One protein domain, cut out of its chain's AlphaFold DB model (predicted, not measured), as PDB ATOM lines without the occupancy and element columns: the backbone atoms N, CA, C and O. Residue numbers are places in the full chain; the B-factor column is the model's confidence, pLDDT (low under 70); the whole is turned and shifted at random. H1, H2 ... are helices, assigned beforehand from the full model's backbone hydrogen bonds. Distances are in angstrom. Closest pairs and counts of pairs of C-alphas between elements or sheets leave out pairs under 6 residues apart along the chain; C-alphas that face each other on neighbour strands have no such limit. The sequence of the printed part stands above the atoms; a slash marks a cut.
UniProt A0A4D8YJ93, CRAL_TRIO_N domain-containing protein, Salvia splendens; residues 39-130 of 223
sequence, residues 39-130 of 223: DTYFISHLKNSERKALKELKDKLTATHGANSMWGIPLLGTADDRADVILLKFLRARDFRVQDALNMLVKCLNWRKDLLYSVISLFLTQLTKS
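AT A GLANCE: This is residues 39 to 130 of the 223 residues of the protein "CRAL_TRIO_N domain-containing protein" of Salvia splendens (UniProt A0A4D8YJ93). A small compact body with one long helical arm: H1 and H2 cross nearly at right angles, the first turns of H3 pack on both, and the far part of H3, residues 114 to 130, sticks out free and makes the length. A long link without a named element, residues 65 to 80, joins H1 to H2 within the body. The printed part has 92 residues with three named helices, H1, H2 and H3 in that order, no named strand, and is all helix. The whole is loose, with a radius of gyration of the C-alphas of 16.1 A and spans of 58 by 22 by 22 A.

IN THESE COORDINATES: H1 is residues 48 to 64, 24.1 A long, beginning at C-alpha 48 (-17.436, 1.283, 21.919). H2 is residues 81 to 92, 16.2 A long. H3 is residues 98 to 130, 48.3 A long, ending at C-alpha 130 (-58.549, -30.143, -4.681).

HOW THE PARTS SIT: H1, with residues 53 to 57 alone, touches H2; their closest C-alphas, of Leu 54 and Leu 87, are 7.0 A apart. Their lines are about perpendicular, at 77 degrees. H3, with residues 98 to 102 alone, touches H1, the closest C-alphas being those of Leu 57 and Val 98, 5.8 A apart. These two run the same way at a steep tilt of 45 degrees. H2, with residues 90 to 91 alone, touches residues 98 to 105 of H3; the closest C-alphas, of Phe 90 and Ala 101, are 5.2 A apart. They run opposite ways at a steep tilt of 64 degrees. In H1 and H2 every O i to N i+4 pair is within hydrogen-bond range; in H3, 27 of 29 are.

THE WHOLE: The C-alphas farthest apart, of Asn 48 and Ser 130, are 58.2 A apart. The body without residues 114 to 130 spans 33 by 23 by 20 A. The printed part has no cut. The link from H1 to H2 is long, and that from H2 to H3 is tight. The pLDDT is under 70 at residues 39 to 41, 65 to 67, 78 to 79 and 123 to 130.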
ATOM      1  N   ASP A  39     -28.921   8.442  11.994       50.62
ATOM      2  CA  ASP A  39     -27.526   8.225  12.401       50.62
ATOM      3  C   ASP A  39     -27.357   7.359  13.653       50.62
ATOM      4  O   ASP A  39     -26.312   6.739  13.848       50.62
ATOM      5  N   THR A  40     -28.396   7.255  14.490       62.62
ATOM      6  CA  THR A  40     -28.405   6.345  15.642       62.62
ATOM      7  C   THR A  40     -28.180   4.890  15.209       62.62
ATOM      8  O   THR A  40     -27.755   4.079  16.025       62.62
ATOM      9  N   TYR A  41     -28.477   4.500  13.965       67.56
ATOM     10  CA  TYR A  41     -28.339   3.117  13.494       67.56
ATOM     11  C   TYR A  41     -27.014   2.785  12.787       67.56
ATOM     12  O   TYR A  41     -26.721   1.598  12.655       67.56
ATOM     13  N   PHE A  42     -26.188   3.761  12.391       78.50
ATOM     14  CA  PHE A  42     -24.898   3.465  11.756       78.50
ATOM     15  C   PHE A  42     -23.855   2.982  12.773       78.50
ATOM     16  O   PHE A  42     -23.642   3.604  13.818       78.50
ATOM     17  N   ILE A  43     -23.132   1.906  12.436       77.69
ATOM     18  CA  ILE A  43     -22.091   1.308  13.293       77.69
ATOM     19  C   ILE A  43     -20.985   2.324  13.649       77.69
ATOM     20  O   ILE A  43     -20.451   2.308  14.764       77.69
ATOM     21  N   SER A  44     -20.698   3.259  12.737       80.12
ATOM     22  CA  SER A  44     -19.751   4.375  12.889       80.12
ATOM     23  C   SER A  44     -20.078   5.344  14.034       80.12
ATOM     24  O   SER A  44     -19.153   5.930  14.599       80.12
ATOM     25  N   HIS A  45     -21.351   5.491  14.416       81.44
ATOM     26  CA  HIS A  45     -21.796   6.415  15.471       81.44
ATOM     27  C   HIS A  45     -22.155   5.719  16.795       81.44
ATOM     28  O   HIS A  45     -22.346   6.388  17.811       81.44
ATOM     29  N   LEU A  46     -22.174   4.381  16.824       81.75
ATOM     30  CA  LEU A  46     -22.315   3.599  18.060       81.75
ATOM     31  C   LEU A  46     -21.144   3.820  19.024       81.75
ATOM     32  O   LEU A  46     -19.998   3.978  18.594       81.75
ATOM     33  N   LYS A  47     -21.410   3.705  20.328       87.50
ATOM     34  CA  LYS A  47     -20.381   3.715  21.383       87.50
ATOM     35  C   LYS A  47     -19.557   2.421  21.364       87.50
ATOM     36  O   LYS A  47     -20.044   1.367  20.959       87.50
ATOM     37  N   ASN A  48     -18.332   2.451  21.889       92.00
ATOM     38  CA  ASN A  48     -17.436   1.283  21.919       92.00
ATOM     39  C   ASN A  48     -18.051   0.063  22.640       92.00
ATOM     40  O   ASN A  48     -17.857  -1.070  22.202       92.00
ATOM     41  N   SER A  49     -18.830   0.285  23.704       91.94
ATOM     42  CA  SER A  49     -19.591  -0.761  24.407       91.94
ATOM     43  C   SER A  49     -20.682  -1.389  23.532       91.94
ATOM     44  O   SER A  49     -20.826  -2.608  23.498       91.94
ATOM     45  N   GLU A  50     -21.407  -0.568  22.774       91.06
ATOM     46  CA  GLU A  50     -22.481  -0.984  21.866       91.06
ATOM     47  C   GLU A  50     -21.915  -1.787  20.682       91.06
ATOM     48  O   GLU A  50     -22.459  -2.834  20.332       91.06
ATOM     49  N   ARG A  51     -20.766  -1.365  20.125       91.38
ATOM     50  CA  ARG A  51     -20.021  -2.126  19.099       91.38
ATOM     51  C   ARG A  51     -19.516  -3.471  19.628       91.38
ATOM     52  O   ARG A  51     -19.619  -4.473  18.924       91.38
ATOM     53  N   LYS A  52     -19.010  -3.519  20.869       94.00
ATOM     54  CA  LYS A  52     -18.596  -4.776  21.518       94.00
ATOM     55  C   LYS A  52     -19.784  -5.730  21.678       94.00
ATOM     56  O   LYS A  52     -19.668  -6.890  21.297       94.00
ATOM     57  N   ALA A  53     -20.924  -5.238  22.170       94.69
ATOM     58  CA  ALA A  53     -22.148  -6.027  22.323       94.69
ATOM     59  C   ALA A  53     -22.692  -6.543  20.976       94.69
ATOM     60  O   ALA A  53     -23.149  -7.682  20.890       94.69
ATOM     61  N   LEU A  54     -22.591  -5.741  19.909       92.56
ATOM     62  CA  LEU A  54     -22.952  -6.145  18.548       92.56
ATOM     63  C   LEU A  54     -22.053  -7.273  18.018       92.56
ATOM     64  O   LEU A  54     -22.568  -8.254  17.479       92.56
ATOM     65  N   LYS A  55     -20.729  -7.178  18.220       92.12
ATOM     66  CA  LYS A  55     -19.801  -8.259  17.855       92.12
ATOM     67  C   LYS A  55     -20.078  -9.531  18.661       92.12
ATOM     68  O   LYS A  55     -20.201 -10.596  18.071       92.12
ATOM     69  N   GLU A  56     -20.241  -9.425  19.979       94.75
ATOM     70  CA  GLU A  56     -20.523 -10.580  20.842       94.75
ATOM     71  C   GLU A  56     -21.846 -11.272  20.463       94.75
ATOM     72  O   GLU A  56     -21.932 -12.500  20.476       94.75
ATOM     73  N   LEU A  57     -22.869 -10.503  20.062       92.56
ATOM     74  CA  LEU A  57     -24.127 -11.055  19.560       92.56
ATOM     75  C   LEU A  57     -23.942 -11.793  18.225       92.56
ATOM     76  O   LEU A  57     -24.501 -12.880  18.073       92.56
ATOM     77  N   LYS A  58     -23.138 -11.258  17.292       91.06
ATOM     78  CA  LYS A  58     -22.746 -11.962  16.054       91.06
ATOM     79  C   LYS A  58     -21.994 -13.260  16.367       91.06
ATOM     80  O   LYS A  58     -22.411 -14.316  15.905       91.06
ATOM     81  N   ASP A  59     -20.959 -13.202  17.203       91.31
ATOM     82  CA  ASP A  59     -20.147 -14.366  17.591       91.31
ATOM     83  C   ASP A  59     -21.021 -15.480  18.210       91.31
ATOM     84  O   ASP A  59     -20.942 -16.646  17.813       91.31
ATOM     85  N   LYS A  60     -21.923 -15.119  19.139       91.69
ATOM     86  CA  LYS A  60     -22.886 -16.051  19.749       91.69
ATOM     87  C   LYS A  60     -23.917 -16.586  18.754       91.69
ATOM     88  O   LYS A  60     -24.309 -17.746  18.882       91.69
ATOM     89  N   LEU A  61     -24.372 -15.792  17.783       89.56
ATOM     90  CA  LEU A  61     -25.287 -16.259  16.735       89.56
ATOM     91  C   LEU A  61     -24.628 -17.313  15.848       89.56
ATOM     92  O   LEU A  61     -25.225 -18.371  15.661       89.56
ATOM     93  N   THR A  62     -23.391 -17.080  15.399       87.44
ATOM     94  CA  THR A  62     -22.595 -18.060  14.641       87.44
ATOM     95  C   THR A  62     -22.490 -19.392  15.384       87.44
ATOM     96  O   THR A  62     -22.679 -20.445  14.782       87.44
ATOM     97  N   ALA A  63     -22.248 -19.350  16.700       87.62
ATOM     98  CA  ALA A  63     -22.142 -20.544  17.538       87.62
ATOM     99  C   ALA A  63     -23.490 -21.235  17.839       87.62
ATOM    100  O   ALA A  63     -23.529 -22.450  18.010       87.62
ATOM    101  N   THR A  64     -24.593 -20.481  17.935       83.69
ATOM    102  CA  THR A  64     -25.898 -21.005  18.397       83.69
ATOM    103  C   THR A  64     -26.818 -21.427  17.251       83.69
ATOM    104  O   THR A  64     -27.596 -22.368  17.396       83.69
ATOM    105  N   HIS A  65     -26.814 -20.694  16.135       69.75
ATOM    106  CA  HIS A  65     -27.819 -20.842  15.085       69.75
ATOM    107  C   HIS A  65     -27.267 -20.414  13.720       69.75
ATOM    108  O   HIS A  65     -27.367 -19.253  13.326       69.75
ATOM    109  N   GLY A  66     -26.755 -21.383  12.959       66.31
ATOM    110  CA  GLY A  66     -26.261 -21.158  11.600       66.31
ATOM    111  C   GLY A  66     -27.310 -20.571  10.639       66.31
ATOM    112  O   GLY A  66     -28.517 -20.761  10.822       66.31
ATOM    113  N   ALA A  67     -26.800 -19.852   9.631       61.66
ATOM    114  CA  ALA A  67     -27.454 -19.318   8.426       61.66
ATOM    115  C   ALA A  67     -28.947 -18.924   8.553       61.66
ATOM    116  O   ALA A  67     -29.783 -19.322   7.742       61.66
ATOM    117  N   ASN A  68     -29.308 -18.124   9.560       75.62
ATOM    118  CA  ASN A  68     -30.692 -17.717   9.809       75.62
ATOM    119  C   ASN A  68     -31.074 -16.392   9.122       75.62
ATOM    120  O   ASN A  68     -30.867 -15.301   9.650       75.62
ATOM    121  N   SER A  69     -31.735 -16.487   7.966       83.38
ATOM    122  CA  SER A  69     -32.362 -15.332   7.308       83.38
ATOM    123  C   SER A  69     -33.707 -14.990   7.950       83.38
ATOM    124  O   SER A  69     -34.703 -15.679   7.740       83.38
ATOM    125  N   MET A  70     -33.761 -13.917   8.745       75.75
ATOM    126  CA  MET A  70     -34.931 -13.634   9.592       75.75
ATOM    127  C   MET A  70     -36.001 -12.738   8.938       75.75
ATOM    128  O   MET A  70     -37.183 -12.845   9.268       75.75
ATOM    129  N   TRP A  71     -35.596 -11.866   8.011       81.75
ATOM    130  CA  TRP A  71     -36.463 -10.985   7.204       81.75
ATOM    131  C   TRP A  71     -36.049 -11.043   5.717       81.75
ATOM    132  O   TRP A  71     -35.960 -10.019   5.048       81.75
ATOM    133  N   GLY A  72     -35.634 -12.216   5.228       80.50
ATOM    134  CA  GLY A  72     -34.924 -12.354   3.942       80.50
ATOM    135  C   GLY A  72     -33.474 -11.837   3.961       80.50
ATOM    136  O   GLY A  72     -32.680 -12.224   3.115       80.50
ATOM    137  N   ILE A  73     -33.104 -11.030   4.959       84.19
ATOM    138  CA  ILE A  73     -31.731 -10.591   5.244       84.19
ATOM    139  C   ILE A  73     -30.983 -11.706   6.004       84.19
ATOM    140  O   ILE A  73     -31.494 -12.136   7.048       84.19
ATOM    141  N   PRO A  74     -29.803 -12.159   5.535       84.62
ATOM    142  CA  PRO A  74     -28.976 -13.141   6.232       84.62
ATOM    143  C   PRO A  74     -28.259 -12.496   7.428       84.62
ATOM    144  O   PRO A  74     -27.460 -11.580   7.265       84.62
ATOM    145  N   LEU A  75     -28.496 -12.986   8.649       81.44
ATOM    146  CA  LEU A  75     -27.899 -12.397   9.863       81.44
ATOM    147  C   LEU A  75     -26.392 -12.683  10.042       81.44
ATOM    148  O   LEU A  75     -25.779 -12.174  10.976       81.44
ATOM    149  N   LEU A  76     -25.809 -13.494   9.155       74.50
ATOM    150  CA  LEU A  76     -24.401 -13.909   9.154       74.50
ATOM    151  C   LEU A  76     -23.600 -13.338   7.970       74.50
ATOM    152  O   LEU A  76     -22.456 -13.732   7.762       74.50
ATOM    153  N   GLY A  77     -24.178 -12.408   7.199       72.00
ATOM    154  CA  GLY A  77     -23.442 -11.658   6.182       72.00
ATOM    155  C   GLY A  77     -22.390 -10.747   6.821       72.00
ATOM    156  O   GLY A  77     -22.700  -9.942   7.699       72.00
ATOM    157  N   THR A  78     -21.130 -10.873   6.392       64.69
ATOM    158  CA  THR A  78     -19.967 -10.244   7.050       64.69
ATOM    159  C   THR A  78     -20.024  -8.708   7.085       64.69
ATOM    160  O   THR A  78     -19.407  -8.102   7.959       64.69
ATOM    161  N   ALA A  79     -20.765  -8.083   6.163       65.44
ATOM    162  CA  ALA A  79     -20.824  -6.630   5.971       65.44
ATOM    163  C   ALA A  79     -22.248  -6.088   5.687       65.44
ATOM    164  O   ALA A  79     -22.397  -5.027   5.088       65.44
ATOM    165  N   ASP A  80     -23.305  -6.803   6.088       83.00
ATOM    166  CA  ASP A  80     -24.688  -6.358   5.868       83.00
ATOM    167  C   ASP A  80     -25.141  -5.315   6.911       83.00
ATOM    168  O   ASP A  80     -25.637  -5.675   7.982       83.00
ATOM    169  N   ASP A  81     -25.094  -4.022   6.564       85.88
ATOM    170  CA  ASP A  81     -25.666  -2.927   7.380       85.88
ATOM    171  C   ASP A  81     -27.102  -3.239   7.834       85.88
ATOM    172  O   ASP A  81     -27.507  -2.962   8.963       85.88
ATOM    173  N   ARG A  82     -27.889  -3.872   6.955       87.12
ATOM    174  CA  ARG A  82     -29.281  -4.263   7.222       87.12
ATOM    175  C   ARG A  82     -29.396  -5.300   8.343       87.12
ATOM    176  O   ARG A  82     -30.361  -5.249   9.107       87.12
ATOM    177  N   ALA A  83     -28.436  -6.220   8.451       89.62
ATOM    178  CA  ALA A  83     -28.369  -7.175   9.552       89.62
ATOM    179  C   ALA A  83     -27.993  -6.462  10.857       89.62
ATOM    180  O   ALA A  83     -28.622  -6.704  11.887       89.62
ATOM    181  N   ASP A  84     -27.061  -5.508  10.817       89.38
ATOM    182  CA  ASP A  84     -26.680  -4.737  12.005       89.38
ATOM    183  C   ASP A  84     -27.804  -3.816  12.506       89.38
ATOM    184  O   ASP A  84     -28.094  -3.819  13.702       89.38
ATOM    185  N   VAL A  85     -28.550  -3.143  11.623       90.12
ATOM    186  CA  VAL A  85     -29.783  -2.407  11.989       90.12
ATOM    187  C   VAL A  85     -30.787  -3.313  12.718       90.12
ATOM    188  O   VAL A  85     -31.470  -2.865  13.643       90.12
ATOM    189  N   ILE A  86     -30.891  -4.587  12.324       91.00
ATOM    190  CA  ILE A  86     -31.749  -5.579  12.984       91.00
ATOM    191  C   ILE A  86     -31.192  -5.950  14.364       91.00
ATOM    192  O   ILE A  86     -31.914  -5.837  15.357       91.00
ATOM    193  N   LEU A  87     -29.924  -6.353  14.456       91.56
ATOM    194  CA  LEU A  87     -29.292  -6.762  15.718       91.56
ATOM    195  C   LEU A  87     -29.288  -5.620  16.752       91.56
ATOM    196  O   LEU A  87     -29.581  -5.844  17.928       91.56
ATOM    197  N   LEU A  88     -29.080  -4.377  16.309       91.88
ATOM    198  CA  LEU A  88     -29.158  -3.177  17.144       91.88
ATOM    199  C   LEU A  88     -30.566  -2.912  17.694       91.88
ATOM    200  O   LEU A  88     -30.684  -2.399  18.808       91.88
ATOM    201  N   LYS A  89     -31.635  -3.295  16.982       92.31
ATOM    202  CA  LYS A  89     -33.010  -3.224  17.513       92.31
ATOM    203  C   LYS A  89     -33.222  -4.224  18.653       92.31
ATOM    204  O   LYS A  89     -33.807  -3.849  19.666       92.31
ATOM    205  N   PHE A  90     -32.693  -5.448  18.546       93.69
ATOM    206  CA  PHE A  90     -32.740  -6.426  19.647       93.69
ATOM    207  C   PHE A  90     -31.900  -5.992  20.854       93.69
ATOM    208  O   PHE A  90     -32.363  -6.129  21.985       93.69
ATOM    209  N   LEU A  91     -30.703  -5.441  20.623       93.62
ATOM    210  CA  LEU A  91     -29.832  -4.938  21.690       93.62
ATOM    211  C   LEU A  91     -30.448  -3.738  22.419       93.62
ATOM    212  O   LEU A  91     -30.467  -3.730  23.646       93.62
ATOM    213  N   ARG A  92     -31.015  -2.755  21.703       91.50
ATOM    214  CA  ARG A  92     -31.686  -1.596  22.327       91.50
ATOM    215  C   ARG A  92     -32.916  -1.986  23.131       91.50
ATOM    216  O   ARG A  92     -33.098  -1.480  24.226       91.50
ATOM    217  N   ALA A  93     -33.709  -2.935  22.640       94.62
ATOM    218  CA  ALA A  93     -34.863  -3.469  23.362       94.62
ATOM    219  C   ALA A  93     -34.496  -4.380  24.560       94.62
ATOM    220  O   ALA A  93     -35.382  -5.018  25.132       94.62
ATOM    221  N   ARG A  94     -33.204  -4.486  24.911       95.81
ATOM    222  CA  ARG A  94     -32.657  -5.233  26.059       95.81
ATOM    223  C   ARG A  94     -31.487  -4.504  26.736       95.81
ATOM    224  O   ARG A  94     -30.655  -5.161  27.354       95.81
ATOM    225  N   ASP A  95     -31.377  -3.184  26.582       93.19
ATOM    226  CA  ASP A  95     -30.347  -2.356  27.235       93.19
ATOM    227  C   ASP A  95     -28.907  -2.867  27.006       93.19
ATOM    228  O   ASP A  95     -28.057  -2.869  27.895       93.19
ATOM    229  N   PHE A  96     -28.645  -3.353  25.788       93.50
ATOM    230  CA  PHE A  96     -27.400  -3.987  25.330       93.50
ATOM    231  C   PHE A  96     -26.988  -5.274  26.073       93.50
ATOM    232  O   PHE A  96     -25.871  -5.766  25.889       93.50
ATOM    233  N   ARG A  97     -27.899  -5.903  26.828       95.38
ATOM    234  CA  ARG A  97     -27.708  -7.233  27.433       95.38
ATOM    235  C   ARG A  97     -27.705  -8.320  26.352       95.38
ATOM    236  O   ARG A  97     -28.753  -8.833  25.955       95.38
ATOM    237  N   VAL A  98     -26.512  -8.684  25.882       96.00
ATOM    238  CA  VAL A  98     -26.287  -9.594  24.741       96.00
ATOM    239  C   VAL A  98     -27.047 -10.919  24.870       96.00
ATOM    240  O   VAL A  98     -27.707 -11.342  23.921       96.00
ATOM    241  N   GLN A  99     -27.004 -11.568  26.038       95.88
ATOM    242  CA  GLN A  99     -27.648 -12.872  26.230       95.88
ATOM    243  C   GLN A  99     -29.185 -12.783  26.187       95.88
ATOM    244  O   GLN A  99     -29.837 -13.659  25.621       95.88
ATOM    245  N   ASP A 100     -29.776 -11.713  26.721       96.62
ATOM    246  CA  ASP A 100     -31.224 -11.483  26.663       96.62
ATOM    247  C   ASP A 100     -31.690 -11.081  25.257       96.62
ATOM    248  O   ASP A 100     -32.763 -11.504  24.817       96.62
ATOM    249  N   ALA A 101     -30.871 -10.317  24.527       96.12
ATOM    250  CA  ALA A 101     -31.096 -10.003  23.118       96.12
ATOM    251  C   ALA A 101     -31.083 -11.273  22.253       96.12
ATOM    252  O   ALA A 101     -32.011 -11.478  21.469       96.12
ATOM    253  N   LEU A 102     -30.108 -12.169  22.457       93.62
ATOM    254  CA  LEU A 102     -30.047 -13.484  21.806       93.62
ATOM    255  C   LEU A 102     -31.271 -14.348  22.150       93.62
ATOM    256  O   LEU A 102     -31.920 -14.887  21.256       93.62
ATOM    257  N   ASN A 103     -31.636 -14.438  23.433       94.62
ATOM    258  CA  ASN A 103     -32.794 -15.215  23.885       94.62
ATOM    259  C   ASN A 103     -34.118 -14.685  23.294       94.62
ATOM    260  O   ASN A 103     -35.005 -15.472  22.959       94.62
ATOM    261  N   MET A 104     -34.266 -13.364  23.138       95.12
ATOM    262  CA  MET A 104     -35.412 -12.752  22.452       95.12
ATOM    263  C   MET A 104     -35.395 -13.037  20.944       95.12
ATOM    264  O   MET A 104     -36.419 -13.418  20.380       95.12
ATOM    265  N   LEU A 105     -34.233 -12.905  20.304       92.38
ATOM    266  CA  LEU A 105     -34.027 -13.166  18.880       92.38
ATOM    267  C   LEU A 105     -34.376 -14.616  18.507       92.38
ATOM    268  O   LEU A 105     -35.148 -14.835  17.573       92.38
ATOM    269  N   VAL A 106     -33.917 -15.601  19.285       91.06
ATOM    270  CA  VAL A 106     -34.253 -17.025  19.094       91.06
ATOM    271  C   VAL A 106     -35.754 -17.291  19.268       91.06
ATOM    272  O   VAL A 106     -36.342 -18.002  18.452       91.06
ATOM    273  N   LYS A 107     -36.415 -16.679  20.262       92.38
ATOM    274  CA  LYS A 107     -37.877 -16.796  20.433       92.38
ATOM    275  C   LYS A 107     -38.639 -16.245  19.225       92.38
ATOM    276  O   LYS A 107     -39.548 -16.905  18.726       92.38
ATOM    277  N   CYS A 108     -38.241 -15.081  18.711       91.38
ATOM    278  CA  CYS A 108     -38.844 -14.488  17.518       91.38
ATOM    279  C   CYS A 108     -38.534 -15.277  16.228       91.38
ATOM    280  O   CYS A 108     -39.362 -15.283  15.317       91.38
ATOM    281  N   LEU A 109     -37.383 -15.957  16.140       89.25
ATOM    282  CA  LEU A 109     -37.051 -16.872  15.040       89.25
ATOM    283  C   LEU A 109     -37.955 -18.108  15.047       89.25
ATOM    284  O   LEU A 109     -38.513 -18.452  14.006       89.25
ATOM    285  N   ASN A 110     -38.126 -18.757  16.201       90.00
ATOM    286  CA  ASN A 110     -38.991 -19.933  16.307       90.00
ATOM    287  C   ASN A 110     -40.454 -19.581  16.027       90.00
ATOM    288  O   ASN A 110     -41.036 -20.191  15.141       90.00
ATOM    289  N   TRP A 111     -40.987 -18.504  16.615       89.75
ATOM    290  CA  TRP A 111     -42.345 -18.025  16.319       89.75
ATOM    291  C   TRP A 111     -42.612 -17.831  14.814       89.75
ATOM    292  O   TRP A 111     -43.704 -18.134  14.335       89.75
ATOM    293  N   ARG A 112     -41.612 -17.385  14.033       87.00
ATOM    294  CA  ARG A 112     -41.743 -17.313  12.567       87.00
ATOM    295  C   ARG A 112     -41.722 -18.671  11.884       87.00
ATOM    296  O   ARG A 112     -42.501 -18.844  10.956       87.00
ATOM    297  N   LYS A 113     -40.884 -19.617  12.320       86.06
ATOM    298  CA  LYS A 113     -40.923 -21.004  11.819       86.06
ATOM    299  C   LYS A 113     -42.300 -21.613  12.093       86.06
ATOM    300  O   LYS A 113     -42.926 -22.119  11.172       86.06
ATOM    301  N   ASP A 114     -42.796 -21.480  13.319       87.94
ATOM    302  CA  ASP A 114     -44.062 -22.058  13.775       87.94
ATOM    303  C   ASP A 114     -45.262 -21.482  13.004       87.94
ATOM    304  O   ASP A 114     -46.101 -22.235  12.508       87.94
ATOM    305  N   LEU A 115     -45.316 -20.154  12.816       83.00
ATOM    306  CA  LEU A 115     -46.329 -19.526  11.962       83.00
ATOM    307  C   LEU A 115     -46.194 -19.936  10.495       83.00
ATOM    308  O   LEU A 115     -47.209 -20.229   9.867       83.00
ATOM    309  N   LEU A 116     -44.976 -19.977   9.949       80.88
ATOM    310  CA  LEU A 116     -44.732 -20.360   8.558       80.88
ATOM    311  C   LEU A 116     -45.187 -21.803   8.302       80.88
ATOM    312  O   LEU A 116     -45.936 -22.040   7.359       80.88
ATOM    313  N   TYR A 117     -44.824 -22.745   9.177       82.06
ATOM    314  CA  TYR A 117     -45.315 -24.121   9.119       82.06
ATOM    315  C   TYR A 117     -46.831 -24.198   9.304       82.06
ATOM    316  O   TYR A 117     -47.470 -24.952   8.580       82.06
ATOM    317  N   SER A 118     -47.428 -23.414  10.206       83.06
ATOM    318  CA  SER A 118     -48.882 -23.403  10.417       83.06
ATOM    319  C   SER A 118     -49.646 -22.946   9.166       83.06
ATOM    320  O   SER A 118     -50.495 -23.682   8.658       83.06
ATOM    321  N   VAL A 119     -49.304 -21.780   8.600       79.12
ATOM    322  CA  VAL A 119     -50.017 -21.241   7.428       79.12
ATOM    323  C   VAL A 119     -49.713 -22.024   6.153       79.12
ATOM    324  O   VAL A 119     -50.634 -22.285   5.383       79.12
ATOM    325  N   ILE A 120     -48.465 -22.464   5.938       76.06
ATOM    326  CA  ILE A 120     -48.109 -23.270   4.761       76.06
ATOM    327  C   ILE A 120     -48.694 -24.679   4.873       76.06
ATOM    328  O   ILE A 120     -49.209 -25.182   3.880       76.06
ATOM    329  N   SER A 121     -48.704 -25.309   6.053       72.69
ATOM    330  CA  SER A 121     -49.362 -26.611   6.235       72.69
ATOM    331  C   SER A 121     -50.866 -26.511   5.976       72.69
ATOM    332  O   SER A 121     -51.404 -27.332   5.236       72.69
ATOM    333  N   LEU A 122     -51.541 -25.477   6.492       70.31
ATOM    334  CA  LEU A 122     -52.965 -25.248   6.228       70.31
ATOM    335  C   LEU A 122     -53.242 -25.006   4.733       70.31
ATOM    336  O   LEU A 122     -54.158 -25.608   4.173       70.31
ATOM    337  N   PHE A 123     -52.432 -24.168   4.080       66.06
ATOM    338  CA  PHE A 123     -52.578 -23.811   2.668       66.06
ATOM    339  C   PHE A 123     -52.287 -24.996   1.735       66.06
ATOM    340  O   PHE A 123     -53.137 -25.357   0.920       66.06
ATOM    341  N   LEU A 124     -51.139 -25.666   1.895       61.94
ATOM    342  CA  LEU A 124     -50.786 -26.848   1.104       61.94
ATOM    343  C   LEU A 124     -51.770 -27.998   1.354       61.94
ATOM    344  O   LEU A 124     -52.320 -28.532   0.398       61.94
ATOM    345  N   THR A 125     -52.088 -28.336   2.610       62.59
ATOM    346  CA  THR A 125     -52.999 -29.460   2.918       62.59
ATOM    347  C   THR A 125     -54.407 -29.253   2.358       62.59
ATOM    348  O   THR A 125     -55.091 -30.231   2.057       62.59
ATOM    349  N   GLN A 126     -54.863 -28.007   2.194       60.81
ATOM    350  CA  GLN A 126     -56.148 -27.719   1.552       60.81
ATOM    351  C   GLN A 126     -56.058 -27.670   0.020       60.81
ATOM    352  O   GLN A 126     -56.965 -28.177  -0.641       60.81
ATOM    353  N   LEU A 127     -54.976 -27.145  -0.565       56.88
ATOM    354  CA  LEU A 127     -54.818 -27.107  -2.026       56.88
ATOM    355  C   LEU A 127     -54.489 -28.481  -2.634       56.88
ATOM    356  O   LEU A 127     -55.045 -28.825  -3.680       56.88
ATOM    357  N   THR A 128     -53.685 -29.314  -1.965       56.97
ATOM    358  CA  THR A 128     -53.357 -30.672  -2.443       56.97
ATOM    359  C   THR A 128     -54.593 -31.578  -2.530       56.97
ATOM    360  O   THR A 128     -54.635 -32.469  -3.372       56.97
ATOM    361  N   LYS A 129     -55.642 -31.323  -1.732       58.19
ATOM    362  CA  LYS A 129     -56.912 -32.080  -1.781       58.19
ATOM    363  C   LYS A 129     -57.798 -31.768  -2.991       58.19
ATOM    364  O   LYS A 129     -58.708 -32.542  -3.257       58.19
ATOM    365  N   SER A 130     -57.594 -30.639  -3.675       63.44
ATOM    366  CA  SER A 130     -58.549 -30.143  -4.681       63.44
ATOM    367  C   SER A 130     -58.173 -30.507  -6.121       63.44
ATOM    368  O   SER A 130     -59.039 -30.910  -6.894       63.44
TER     369      SER A 130